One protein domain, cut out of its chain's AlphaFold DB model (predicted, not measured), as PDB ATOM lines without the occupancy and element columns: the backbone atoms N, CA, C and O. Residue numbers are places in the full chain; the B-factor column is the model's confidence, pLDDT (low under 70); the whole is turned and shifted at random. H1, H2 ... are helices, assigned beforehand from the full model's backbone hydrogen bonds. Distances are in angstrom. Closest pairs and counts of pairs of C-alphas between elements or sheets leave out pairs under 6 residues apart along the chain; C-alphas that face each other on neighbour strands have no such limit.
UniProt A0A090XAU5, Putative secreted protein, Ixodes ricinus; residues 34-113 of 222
ATOM      1  N   VAL A  34     -51.987 -45.428  44.623       76.62
ATOM      2  CA  VAL A  34     -50.644 -45.042  44.148       76.62
ATOM      3  C   VAL A  34     -50.553 -45.156  42.627       76.62
ATOM      4  O   VAL A  34     -50.014 -44.265  41.967       76.62
ATOM      5  N   LEU A  35     -51.140 -46.202  42.035       81.19
ATOM      6  CA  LEU A  35     -51.186 -46.365  40.578       81.19
ATOM      7  C   LEU A  35     -52.019 -45.276  39.899       81.19
ATOM      8  O   LEU A  35     -51.612 -44.749  38.859       81.19
ATOM      9  N   HIS A  36     -53.171 -44.923  40.474       80.06
ATOM     10  CA  HIS A  36     -54.000 -43.829  39.975       80.06
ATOM     11  C   HIS A  36     -53.250 -42.496  40.044       80.06
ATOM     12  O   HIS A  36     -53.177 -41.774  39.048       80.06
ATOM     13  N   TYR A  37     -52.601 -42.224  41.178       78.31
ATOM     14  CA  TYR A  37     -51.812 -41.013  41.360       78.31
ATOM     15  C   TYR A  37     -50.691 -40.945  40.318       78.31
ATOM     16  O   TYR A  37     -50.621 -39.989  39.549       78.31
ATOM     17  N   ARG A  38     -49.907 -42.018  40.152       81.44
ATOM     18  CA  ARG A  38     -48.837 -42.112  39.143       81.44
ATOM     19  C   ARG A  38     -49.330 -41.858  37.714       81.44
ATOM     20  O   ARG A  38     -48.612 -41.245  36.922       81.44
ATOM     21  N   LYS A  39     -50.538 -42.309  37.357       83.25
ATOM     22  CA  LYS A  39     -51.152 -42.008  36.049       83.25
ATOM     23  C   LYS A  39     -51.438 -40.511  35.902       83.25
ATOM     24  O   LYS A  39     -51.082 -39.935  34.875       83.25
ATOM     25  N   LEU A  40     -51.989 -39.871  36.933       82.06
ATOM     26  CA  LEU A  40     -52.229 -38.426  36.943       82.06
ATOM     27  C   LEU A  40     -50.926 -37.619  36.822       82.06
ATOM     28  O   LEU A  40     -50.901 -36.638  36.078       82.06
ATOM     29  N   PHE A  41     -49.825 -38.044  37.456       81.50
ATOM     30  CA  PHE A  41     -48.513 -37.392  37.272       81.50
ATOM     31  C   PHE A  41     -48.047 -37.423  35.834       81.50
ATOM     32  O   PHE A  41     -47.609 -36.403  35.301       81.50
ATOM     33  N   LYS A  42     -48.142 -38.593  35.198       83.00
ATOM     34  CA  LYS A  42     -47.724 -38.761  33.805       83.00
ATOM     35  C   LYS A  42     -48.518 -37.839  32.881       83.00
ATOM     36  O   LYS A  42     -47.901 -37.156  32.066       83.00
ATOM     37  N   LEU A  43     -49.837 -37.759  33.067       85.12
ATOM     38  CA  LEU A  43     -50.710 -36.864  32.300       85.12
ATOM     39  C   LEU A  43     -50.340 -35.390  32.509       85.12
ATOM     40  O   LEU A  43     -49.987 -34.707  31.551       85.12
ATOM     41  N   ARG A  44     -50.280 -34.920  33.762       82.19
ATOM     42  CA  ARG A  44     -49.909 -33.525  34.078       82.19
ATOM     43  C   ARG A  44     -48.511 -33.167  33.561       82.19
ATOM     44  O   ARG A  44     -48.259 -32.038  33.142       82.19
ATOM     45  N   ARG A  45     -47.565 -34.114  33.589       81.75
ATOM     46  CA  ARG A  45     -46.206 -33.918  33.063       81.75
ATOM     47  C   ARG A  45     -46.209 -33.797  31.543       81.75
ATOM     48  O   ARG A  45     -45.469 -32.970  31.014       81.75
ATOM     49  N   GLN A  46     -47.030 -34.583  30.857       79.94
ATOM     50  CA  GLN A  46     -47.191 -34.490  29.412       79.94
ATOM     51  C   GLN A  46     -47.801 -33.143  29.004       79.94
ATOM     52  O   GLN A  46     -47.219 -32.462  28.165       79.94
ATOM     53  N   GLU A  47     -48.873 -32.707  29.664       83.06
ATOM     54  CA  GLU A  47     -49.508 -31.402  29.418       83.06
ATOM     55  C   GLU A  47     -48.514 -30.243  29.589       83.06
ATOM     56  O   GLU A  47     -48.393 -29.363  28.733       83.06
ATOM     57  N   ARG A  48     -47.718 -30.267  30.668       80.12
ATOM     58  CA  ARG A  48     -46.668 -29.262  30.909       80.12
ATOM     59  C   ARG A  48     -45.588 -29.288  29.826       80.12
ATOM     60  O   ARG A  48     -45.116 -28.232  29.412       80.12
ATOM     61  N   LEU A  49     -45.189 -30.470  29.353       80.62
ATOM     62  CA  LEU A  49     -44.215 -30.602  28.265       80.62
ATOM     63  C   LEU A  49     -44.770 -30.094  26.935       80.62
ATOM     64  O   LEU A  49     -44.034 -29.479  26.164       80.62
ATOM     65  N   GLU A  50     -46.045 -30.332  26.656       84.38
ATOM     66  CA  GLU A  50     -46.721 -29.807  25.472       84.38
ATOM     67  C   GLU A  50     -46.800 -28.279  25.510       84.38
ATOM     68  O   GLU A  50     -46.465 -27.631  24.516       84.38
ATOM     69  N   ALA A  51     -47.095 -27.697  26.677       80.69
ATOM     70  CA  ALA A  51     -47.030 -26.254  26.885       80.69
ATOM     71  C   ALA A  51     -45.607 -25.701  26.685       80.69
ATOM     72  O   ALA A  51     -45.423 -24.704  26.000       80.69
ATOM     73  N   VAL A  52     -44.559 -26.354  27.195       81.00
ATOM     74  CA  VAL A  52     -43.175 -25.900  26.943       81.00
ATOM     75  C   VAL A  52     -42.821 -25.999  25.455       81.00
ATOM     76  O   VAL A  52     -42.216 -25.081  24.902       81.00
ATOM     77  N   LYS A  53     -43.226 -27.074  24.771       81.75
ATOM     78  CA  LYS A  53     -43.007 -27.229  23.326       81.75
ATOM     79  C   LYS A  53     -43.718 -26.142  22.521       81.75
ATOM     80  O   LYS A  53     -43.155 -25.689  21.529       81.75
ATOM     81  N   SER A  54     -44.921 -25.721  22.917       83.31
ATOM     82  CA  SER A  54     -45.627 -24.632  22.232       83.31
ATOM     83  C   SER A  54     -44.915 -23.291  22.416       83.31
ATOM     84  O   SER A  54     -44.792 -22.539  21.455       83.31
ATOM     85  N   ILE A  55     -44.336 -23.041  23.593       79.62
ATOM     86  CA  ILE A  55     -43.522 -21.848  23.870       79.62
ATOM     87  C   ILE A  55     -42.232 -21.845  23.044       79.62
ATOM     88  O   ILE A  55     -41.807 -20.798  22.559       79.62
ATOM     89  N   LEU A  56     -41.604 -23.010  22.861       77.88
ATOM     90  CA  LEU A  56     -40.379 -23.138  22.068       77.88
ATOM     91  C   LEU A  56     -40.590 -22.937  20.563       77.88
ATOM     92  O   LEU A  56     -39.646 -22.562  19.876       77.88
ATOM     93  N   LYS A  57     -41.809 -23.175  20.068       82.19
ATOM     94  CA  LYS A  57     -42.199 -22.958  18.668       82.19
ATOM     95  C   LYS A  57     -42.519 -21.494  18.341       82.19
ATOM     96  O   LYS A  57     -42.829 -21.197  17.197       82.19
ATOM     97  N   LEU A  58     -42.502 -20.592  19.325       78.62
ATOM     98  CA  LEU A  58     -42.734 -19.170  19.084       78.62
ATOM     99  C   LEU A  58     -41.494 -18.545  18.430       78.62
ATOM    100  O   LEU A  58     -40.434 -18.503  19.046       78.62
ATOM    101  N   ASP A  59     -41.648 -17.988  17.226       71.69
ATOM    102  CA  ASP A  59     -40.543 -17.390  16.451       71.69
ATOM    103  C   ASP A  59     -39.957 -16.112  17.089       71.69
ATOM    104  O   ASP A  59     -38.855 -15.671  16.760       71.69
ATOM    105  N   ASN A  60     -40.689 -15.487  18.019       84.88
ATOM    106  CA  ASN A  60     -40.268 -14.250  18.668       84.88
ATOM    107  C   ASN A  60     -39.447 -14.528  19.941       84.88
ATOM    108  O   ASN A  60     -39.998 -14.721  21.030       84.88
ATOM    109  N   MET A  61     -38.121 -14.472  19.794       76.75
ATOM    110  CA  MET A  61     -37.138 -14.765  20.846       76.75
ATOM    111  C   MET A  61     -37.292 -13.892  22.104       76.75
ATOM    112  O   MET A  61     -37.093 -14.374  23.219       76.75
ATOM    113  N   GLU A  62     -37.685 -12.622  21.963       79.56
ATOM    114  CA  GLU A  62     -37.865 -11.723  23.112       79.56
ATOM    115  C   GLU A  62     -39.092 -12.096  23.949       79.56
ATOM    116  O   GLU A  62     -39.064 -12.055  25.182       79.56
ATOM    117  N   LYS A  63     -40.190 -12.474  23.284       81.44
ATOM    118  CA  LYS A  63     -41.412 -12.927  23.961       81.44
ATOM    119  C   LYS A  63     -41.204 -14.292  24.598       81.44
ATOM    120  O   LYS A  63     -41.660 -14.511  25.716       81.44
ATOM    121  N   GLN A  64     -40.479 -15.173  23.916       76.44
ATOM    122  CA  GLN A  64     -40.120 -16.490  24.420       76.44
ATOM    123  C   GLN A  64     -39.314 -16.390  25.720       76.44
ATOM    124  O   GLN A  64     -39.695 -17.008  26.708       76.44
ATOM    125  N   ALA A  65     -38.257 -15.572  25.761       78.44
ATOM    126  CA  ALA A  65     -37.444 -15.393  26.966       78.44
ATOM    127  C   ALA A  65     -38.266 -14.844  28.147       78.44
ATOM    128  O   ALA A  65     -38.207 -15.382  29.251       78.44
ATOM    129  N   LYS A  66     -39.116 -13.836  27.902       85.94
ATOM    130  CA  LYS A  66     -40.030 -13.295  28.926       85.94
ATOM    131  C   LYS A  66     -40.995 -14.355  29.448       85.94
ATOM    132  O   LYS A  66     -41.187 -14.471  30.654       85.94
ATOM    133  N   LEU A  67     -41.589 -15.138  28.549       81.44
ATOM    134  CA  LEU A  67     -42.544 -16.175  28.920       81.44
ATOM    135  C   LEU A  67     -41.870 -17.296  29.714       81.44
ATOM    136  O   LEU A  67     -42.416 -17.758  30.710       81.44
ATOM    137  N   VAL A  68     -40.661 -17.685  29.318       82.06
ATOM    138  CA  VAL A  68     -39.875 -18.673  30.051       82.06
ATOM    139  C   VAL A  68     -39.513 -18.167  31.449       82.06
ATOM    140  O   VAL A  68     -39.677 -18.916  32.409       82.06
ATOM    141  N   ASN A  69     -39.128 -16.898  31.599       79.94
ATOM    142  CA  ASN A  69     -38.855 -16.304  32.910       79.94
ATOM    143  C   ASN A  69     -40.106 -16.277  33.808       79.94
ATOM    144  O   ASN A  69     -40.017 -16.583  34.996       79.94
ATOM    145  N   ILE A  70     -41.290 -16.007  33.244       85.75
ATOM    146  CA  ILE A  70     -42.568 -16.086  33.976       85.75
ATOM    147  C   ILE A  70     -42.861 -17.525  34.423       85.75
ATOM    148  O   ILE A  70     -43.237 -17.750  35.572       85.75
ATOM    149  N   VAL A  71     -42.697 -18.508  33.531       81.88
ATOM    150  CA  VAL A  71     -42.923 -19.926  33.855       81.88
ATOM    151  C   VAL A  71     -41.943 -20.396  34.930       81.88
ATOM    152  O   VAL A  71     -42.349 -21.074  35.871       81.88
ATOM    153  N   LEU A  72     -40.676 -19.994  34.834       78.81
ATOM    154  CA  LEU A  72     -39.647 -20.325  35.814       78.81
ATOM    155  C   LEU A  72     -39.965 -19.739  37.198       78.81
ATOM    156  O   LEU A  72     -39.843 -20.445  38.197       78.81
ATOM    157  N   GLY A  73     -40.439 -18.491  37.250       78.06
ATOM    158  CA  GLY A  73     -40.888 -17.856  38.492       78.06
ATOM    159  C   GLY A  73     -42.052 -18.605  39.145       78.06
ATOM    160  O   GLY A  73     -41.977 -18.957  40.320       78.06
ATOM    161  N   LYS A  74     -43.087 -18.947  38.364       83.00
ATOM    162  CA  LYS A  74     -44.250 -19.710  38.856       83.00
ATOM    163  C   LYS A  74     -43.874 -21.097  39.373       83.00
ATOM    164  O   LYS A  74     -44.434 -21.569  40.355       83.00
ATOM    165  N   ILE A  75     -42.918 -21.757  38.723       80.06
ATOM    166  CA  ILE A  75     -42.392 -23.045  39.184       80.06
ATOM    167  C   ILE A  75     -41.724 -22.896  40.556       80.06
ATOM    168  O   ILE A  75     -41.976 -23.708  41.444       80.06
ATOM    169  N   ALA A  76     -40.884 -21.875  40.744       75.50
ATOM    170  CA  ALA A  76     -40.210 -21.637  42.018       75.50
ATOM    171  C   ALA A  76     -41.206 -21.328  43.151       75.50
ATOM    172  O   ALA A  76     -41.063 -21.843  44.261       75.50
ATOM    173  N   GLU A  77     -42.248 -20.552  42.863       81.44
ATOM    174  CA  GLU A  77     -43.339 -20.262  43.800       81.44
ATOM    175  C   GLU A  77     -44.084 -21.538  44.217       81.44
ATOM    176  O   GLU A  77     -44.220 -21.835  45.401       81.44
ATOM    177  N   VAL A  78     -44.488 -22.359  43.248       81.44
ATOM    178  CA  VAL A  78     -45.200 -23.616  43.512       81.44
ATOM    179  C   VAL A  78     -44.345 -24.598  44.326       81.44
ATOM    180  O   VAL A  78     -44.863 -25.254  45.229       81.44
ATOM    181  N   LEU A  79     -43.036 -24.678  44.062       77.75
ATOM    182  CA  LEU A  79     -42.108 -25.534  44.816       77.75
ATOM    183  C   LEU A  79     -41.854 -25.035  46.243       77.75
ATOM    184  O   LEU A  79     -41.699 -25.836  47.164       77.75
ATOM    185  N   THR A  80     -41.773 -23.721  46.442       79.75
ATOM    186  CA  THR A  80     -41.580 -23.148  47.783       79.75
ATOM    187  C   THR A  80     -42.840 -23.302  48.626       79.75
ATOM    188  O   THR A  80     -42.745 -23.752  49.766       79.75
ATOM    189  N   ALA A  81     -44.017 -23.054  48.049       79.44
ATOM    190  CA  ALA A  81     -45.298 -23.299  48.702       79.44
ATOM    191  C   ALA A  81     -45.482 -24.780  49.072       79.44
ATOM    192  O   ALA A  81     -45.927 -25.091  50.175       79.44
ATOM    193  N   SER A  82     -45.099 -25.704  48.184       79.69
ATOM    194  CA  SER A  82     -45.196 -27.139  48.464       79.69
ATOM    195  C   SER A  82     -44.235 -27.586  49.560       79.69
ATOM    196  O   SER A  82     -44.613 -28.380  50.413       79.69
ATOM    197  N   LYS A  83     -43.012 -27.043  49.585       80.19
ATOM    198  CA  LYS A  83     -42.031 -27.310  50.643       80.19
ATOM    199  C   LYS A  83     -42.540 -26.863  52.010       80.19
ATOM    200  O   LYS A  83     -42.451 -27.638  52.948       80.19
ATOM    201  N   VAL A  84     -43.114 -25.663  52.108       81.75
ATOM    202  CA  VAL A  84     -43.705 -25.171  53.364       81.75
ATOM    203  C   VAL A  84     -44.839 -26.088  53.826       81.75
ATOM    204  O   VAL A  84     -44.905 -26.438  54.997       81.75
ATOM    205  N   LYS A  85     -45.701 -26.541  52.908       80.38
ATOM    206  CA  LYS A  85     -46.770 -27.495  53.239       80.38
ATOM    207  C   LYS A  85     -46.240 -28.844  53.725       80.38
ATOM    208  O   LYS A  85     -46.812 -29.398  54.650       80.38
ATOM    209  N   LEU A  86     -45.156 -29.343  53.131       79.00
ATOM    210  CA  LEU A  86     -44.508 -30.590  53.549       79.00
ATOM    211  C   LEU A  86     -43.742 -30.468  54.868       79.00
ATOM    212  O   LEU A  86     -43.593 -31.457  55.564       79.00
ATOM    213  N   GLU A  87     -43.224 -29.285  55.195       79.00
ATOM    214  CA  GLU A  87     -42.587 -29.019  56.493       79.00
ATOM    215  C   GLU A  87     -43.617 -28.875  57.613       79.00
ATOM    216  O   GLU A  87     -43.331 -29.207  58.758       79.00
ATOM    217  N   ASN A  88     -44.810 -28.381  57.276       80.69
ATOM    218  CA  ASN A  88     -45.930 -28.275  58.204       80.69
ATOM    219  C   ASN A  88     -46.701 -29.592  58.360       80.69
ATOM    220  O   ASN A  88     -47.480 -29.718  59.301       80.69
ATOM    221  N   SER A  89     -46.535 -30.539  57.433       75.31
ATOM    222  CA  SER A  89     -47.089 -31.880  57.572       75.31
ATOM    223  C   SER A  89     -46.071 -32.798  58.247       75.31
ATOM    224  O   SER A  89     -44.872 -32.711  57.998       75.31
ATOM    225  N   ASP A  90     -46.543 -33.739  59.064       73.25
ATOM    226  CA  ASP A  90     -45.700 -34.770  59.691       73.25
ATOM    227  C   ASP A  90     -45.266 -35.860  58.682       73.25
ATOM    228  O   ASP A  90     -45.181 -37.050  58.995       73.25
ATOM    229  N   TYR A  91     -45.041 -35.480  57.420       73.44
ATOM    230  CA  TYR A  91     -44.707 -36.408  56.350       73.44
ATOM    231  C   TYR A  91     -43.240 -36.846  56.432       73.44
ATOM    232  O   TYR A  91     -42.313 -36.059  56.225       73.44
ATOM    233  N   ILE A  92     -43.023 -38.144  56.663       73.94
ATOM    234  CA  ILE A  92     -41.690 -38.751  56.711       73.94
ATOM    235  C   ILE A  92     -41.332 -39.316  55.324       73.94
ATOM    236  O   ILE A  92     -42.033 -40.202  54.821       73.94
ATOM    237  N   PRO A  93     -40.229 -38.868  54.693       71.38
ATOM    238  CA  PRO A  93     -39.800 -39.403  53.407       71.38
ATOM    239  C   PRO A  93     -39.414 -40.883  53.542       71.38
ATOM    240  O   PRO A  93     -38.582 -41.239  54.373       71.38
ATOM    241  N   GLY A  94     -40.008 -41.742  52.709       68.25
ATOM    242  CA  GLY A  94     -39.813 -43.200  52.756       68.25
ATOM    243  C   GLY A  94     -40.807 -43.952  53.649       68.25
ATOM    244  O   GLY A  94     -40.756 -45.177  53.692       68.25
ATOM    245  N   GLY A  95     -41.714 -43.244  54.332       68.50
ATOM    246  CA  GLY A  95     -42.841 -43.843  55.046       68.50
ATOM    247  C   GLY A  95     -44.036 -44.166  54.139       68.50
ATOM    248  O   GLY A  95     -43.969 -44.064  52.912       68.50
ATOM    249  N   ASN A  96     -45.156 -44.542  54.759       73.75
ATOM    250  CA  ASN A  96     -46.404 -44.844  54.060       73.75
ATOM    251  C   ASN A  96     -46.894 -43.656  53.212       73.75
ATOM    252  O   ASN A  96     -46.732 -42.489  53.573       73.75
ATOM    253  N   PHE A  97     -47.534 -43.966  52.082       71.75
ATOM    254  CA  PHE A  97     -48.131 -42.952  51.216       71.75
ATOM    255  C   PHE A  97     -49.248 -42.200  51.969       71.75
ATOM    256  O   PHE A  97     -50.121 -42.855  52.546       71.75
ATOM    257  N   PRO A  98     -49.236 -40.854  51.990       73.06
ATOM    258  CA  PRO A  98     -50.180 -40.085  52.787       73.06
ATOM    259  C   PRO A  98     -51.601 -40.249  52.240       73.06
ATOM    260  O   PRO A  98     -51.822 -40.218  51.028       73.06
ATOM    261  N   HIS A  99     -52.560 -40.429  53.149       71.06
ATOM    262  CA  HIS A  99     -53.987 -40.500  52.815       71.06
ATOM    263  C   HIS A  99     -54.618 -39.116  52.644       71.06
ATOM    264  O   HIS A  99     -55.640 -38.985  51.980       71.06
ATOM    265  N   ASP A 100     -53.994 -38.098  53.236       79.06
ATOM    266  CA  ASP A 100     -54.441 -36.716  53.173       79.06
ATOM    267  C   ASP A 100     -54.169 -36.095  51.793       79.06
ATOM    268  O   ASP A 100     -53.040 -36.123  51.286       79.06
ATOM    269  N   ASP A 101     -55.215 -35.530  51.188       73.88
ATOM    270  CA  ASP A 101     -55.177 -34.978  49.833       73.88
ATOM    271  C   ASP A 101     -54.242 -33.760  49.741       73.88
ATOM    272  O   ASP A 101     -53.553 -33.598  48.729       73.88
ATOM    273  N   GLU A 102     -54.153 -32.939  50.795       75.06
ATOM    274  CA  GLU A 102     -53.313 -31.735  50.808       75.06
ATOM    275  C   GLU A 102     -51.823 -32.074  50.847       75.06
ATOM    276  O   GLU A 102     -51.027 -31.530  50.074       75.06
ATOM    277  N   THR A 103     -51.446 -33.013  51.716       71.94
ATOM    278  CA  THR A 103     -50.070 -33.508  51.822       71.94
ATOM    279  C   THR A 103     -49.656 -34.244  50.549       71.94
ATOM    280  O   THR A 103     -48.547 -34.060  50.041       71.94
ATOM    281  N   ARG A 104     -50.570 -35.029  49.970       73.75
ATOM    282  CA  ARG A 104     -50.353 -35.744  48.712       73.75
ATOM    283  C   ARG A 104     -50.104 -34.776  47.549       73.75
ATOM    284  O   ARG A 104     -49.130 -34.931  46.810       73.75
ATOM    285  N   ASP A 105     -50.919 -33.734  47.432       72.75
ATOM    286  CA  ASP A 105     -50.760 -32.705  46.404       72.75
ATOM    287  C   ASP A 105     -49.571 -31.769  46.651       72.75
ATOM    288  O   ASP A 105     -49.083 -31.148  45.707       72.75
ATOM    289  N   ALA A 106     -49.046 -31.702  47.876       75.19
ATOM    290  CA  ALA A 106     -47.781 -31.038  48.186       75.19
ATOM    291  C   ALA A 106     -46.543 -31.884  47.819       75.19
ATOM    292  O   ALA A 106     -45.472 -31.317  47.601       75.19
ATOM    293  N   LEU A 107     -46.677 -33.207  47.664       70.69
ATOM    294  CA  LEU A 107     -45.627 -34.074  47.099       70.69
ATOM    295  C   LEU A 107     -45.551 -33.975  45.570       70.69
ATOM    296  O   LEU A 107     -44.473 -34.046  44.978       70.69
ATOM    297  N   ALA A 108     -46.697 -33.739  44.936       66.44
ATOM    298  CA  ALA A 108     -46.864 -33.555  43.499       66.44
ATOM    299  C   ALA A 108     -46.030 -32.468  42.779       66.44
ATOM    300  O   ALA A 108     -45.753 -32.610  41.582       66.44
ATOM    301  N   PRO A 109     -45.695 -31.316  43.390       58.97
ATOM    302  CA  PRO A 109     -45.225 -30.168  42.620       58.97
ATOM    303  C   PRO A 109     -43.774 -30.319  42.155       58.97
ATOM    304  O   PRO A 109     -43.342 -29.631  41.228       58.97
ATOM    305  N   GLY A 110     -43.035 -31.256  42.754       49.94
ATOM    306  CA  GLY A 110     -41.647 -31.555  42.441       49.94
ATOM    307  C   GLY A 110     -41.474 -32.513  41.252       49.94
ATOM    308  O   GLY A 110     -41.982 -33.624  41.284       49.94
ATOM    309  N   PRO A 111     -40.610 -32.209  40.266       48.41
ATOM    310  CA  PRO A 111     -40.145 -33.171  39.252       48.41
ATOM    311  C   PRO A 111     -39.244 -34.288  39.814       48.41
ATOM    312  O   PRO A 111     -38.634 -35.031  39.041       48.41
ATOM    313  N   ARG A 112     -39.087 -34.370  41.145       45.06
ATOM    314  CA  ARG A 112     -38.036 -35.117  41.856       45.06
ATOM    315  C   ARG A 112     -38.308 -36.615  42.020       45.06
ATOM    316  O   ARG A 112     -37.637 -37.295  42.793       45.06
ATOM    317  N   GLU A 113     -39.210 -37.153  41.217       41.12
ATOM    318  CA  GLU A 113     -39.646 -38.551  41.265       41.12
ATOM    319  C   GLU A 113     -38.575 -39.533  40.750       41.12
ATOM    320  O   GLU A 113     -38.619 -40.717  41.050       41.12
TER     321      GLU A 113
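What this domain is: This is residues 34 to 113 of the 222 residues of the protein "Putative secreted protein" of Ixodes ricinus (UniProt A0A090XAU5). Two long helices, H1 and H2, make a helical hairpin that opens as a narrow V, meeting near their tight link. In the mouth of the V, the short helix H3 packs on H2, reached by a long link, residues 89 to 100. The printed part has 80 residues with three named helices, in the order H1, H2, H3, and no named strand; its class is all helix. The whole is loose, with a radius of gyration of the C-alphas of 15.5 A, and elongated, spanning 47 by 26 by 17 A.

How they stand to each other: Start with H1, residues 34 to 56, and go on to H2, residues 61 to 88. They touch through residues 55 to 56 of H1 and 64 to 68 of H2 alone; look at Ile 55 and Gln 64, whose C-alphas are the closest, 6.4 A apart. The two helices run opposite ways at a shallow tilt of 24 degrees. Next find H3, residues 101 to 107, which touches H2 at residues 82 to 86 of H2 alone. The closest C-alphas here are those of Ser 82 and Ala 106, 4.7 A apart. H2 and H3 run opposite ways at a steep tilt of 59 degrees. H1 and H3 are apart. In H1, H2 and H3 every O i to N i+4 pair is within hydrogen-bond range.

Where its parts are: Find C-alpha 34 at (-50.644, -45.042, 44.148); from there H1 runs 32.8 A to C-alpha 56. H2 begins at C-alpha 61, at (-37.138, -14.765, 20.846), and runs 40.7 A to C-alpha 88. H3 ends at C-alpha 107, at (-45.627, -34.074, 47.099).

The domain as a whole: The two C-alphas farthest apart are those of Asn 60 and Asn 96, 47.2 A. Residues 46 to 51, which belong to H1, and residues 57 to 62 stand free. The printed part has no cut. In the B-factor column, find pLDDT under 70 at residues 94 to 95 and 108 to 113; the mean of the printed part is 76.6.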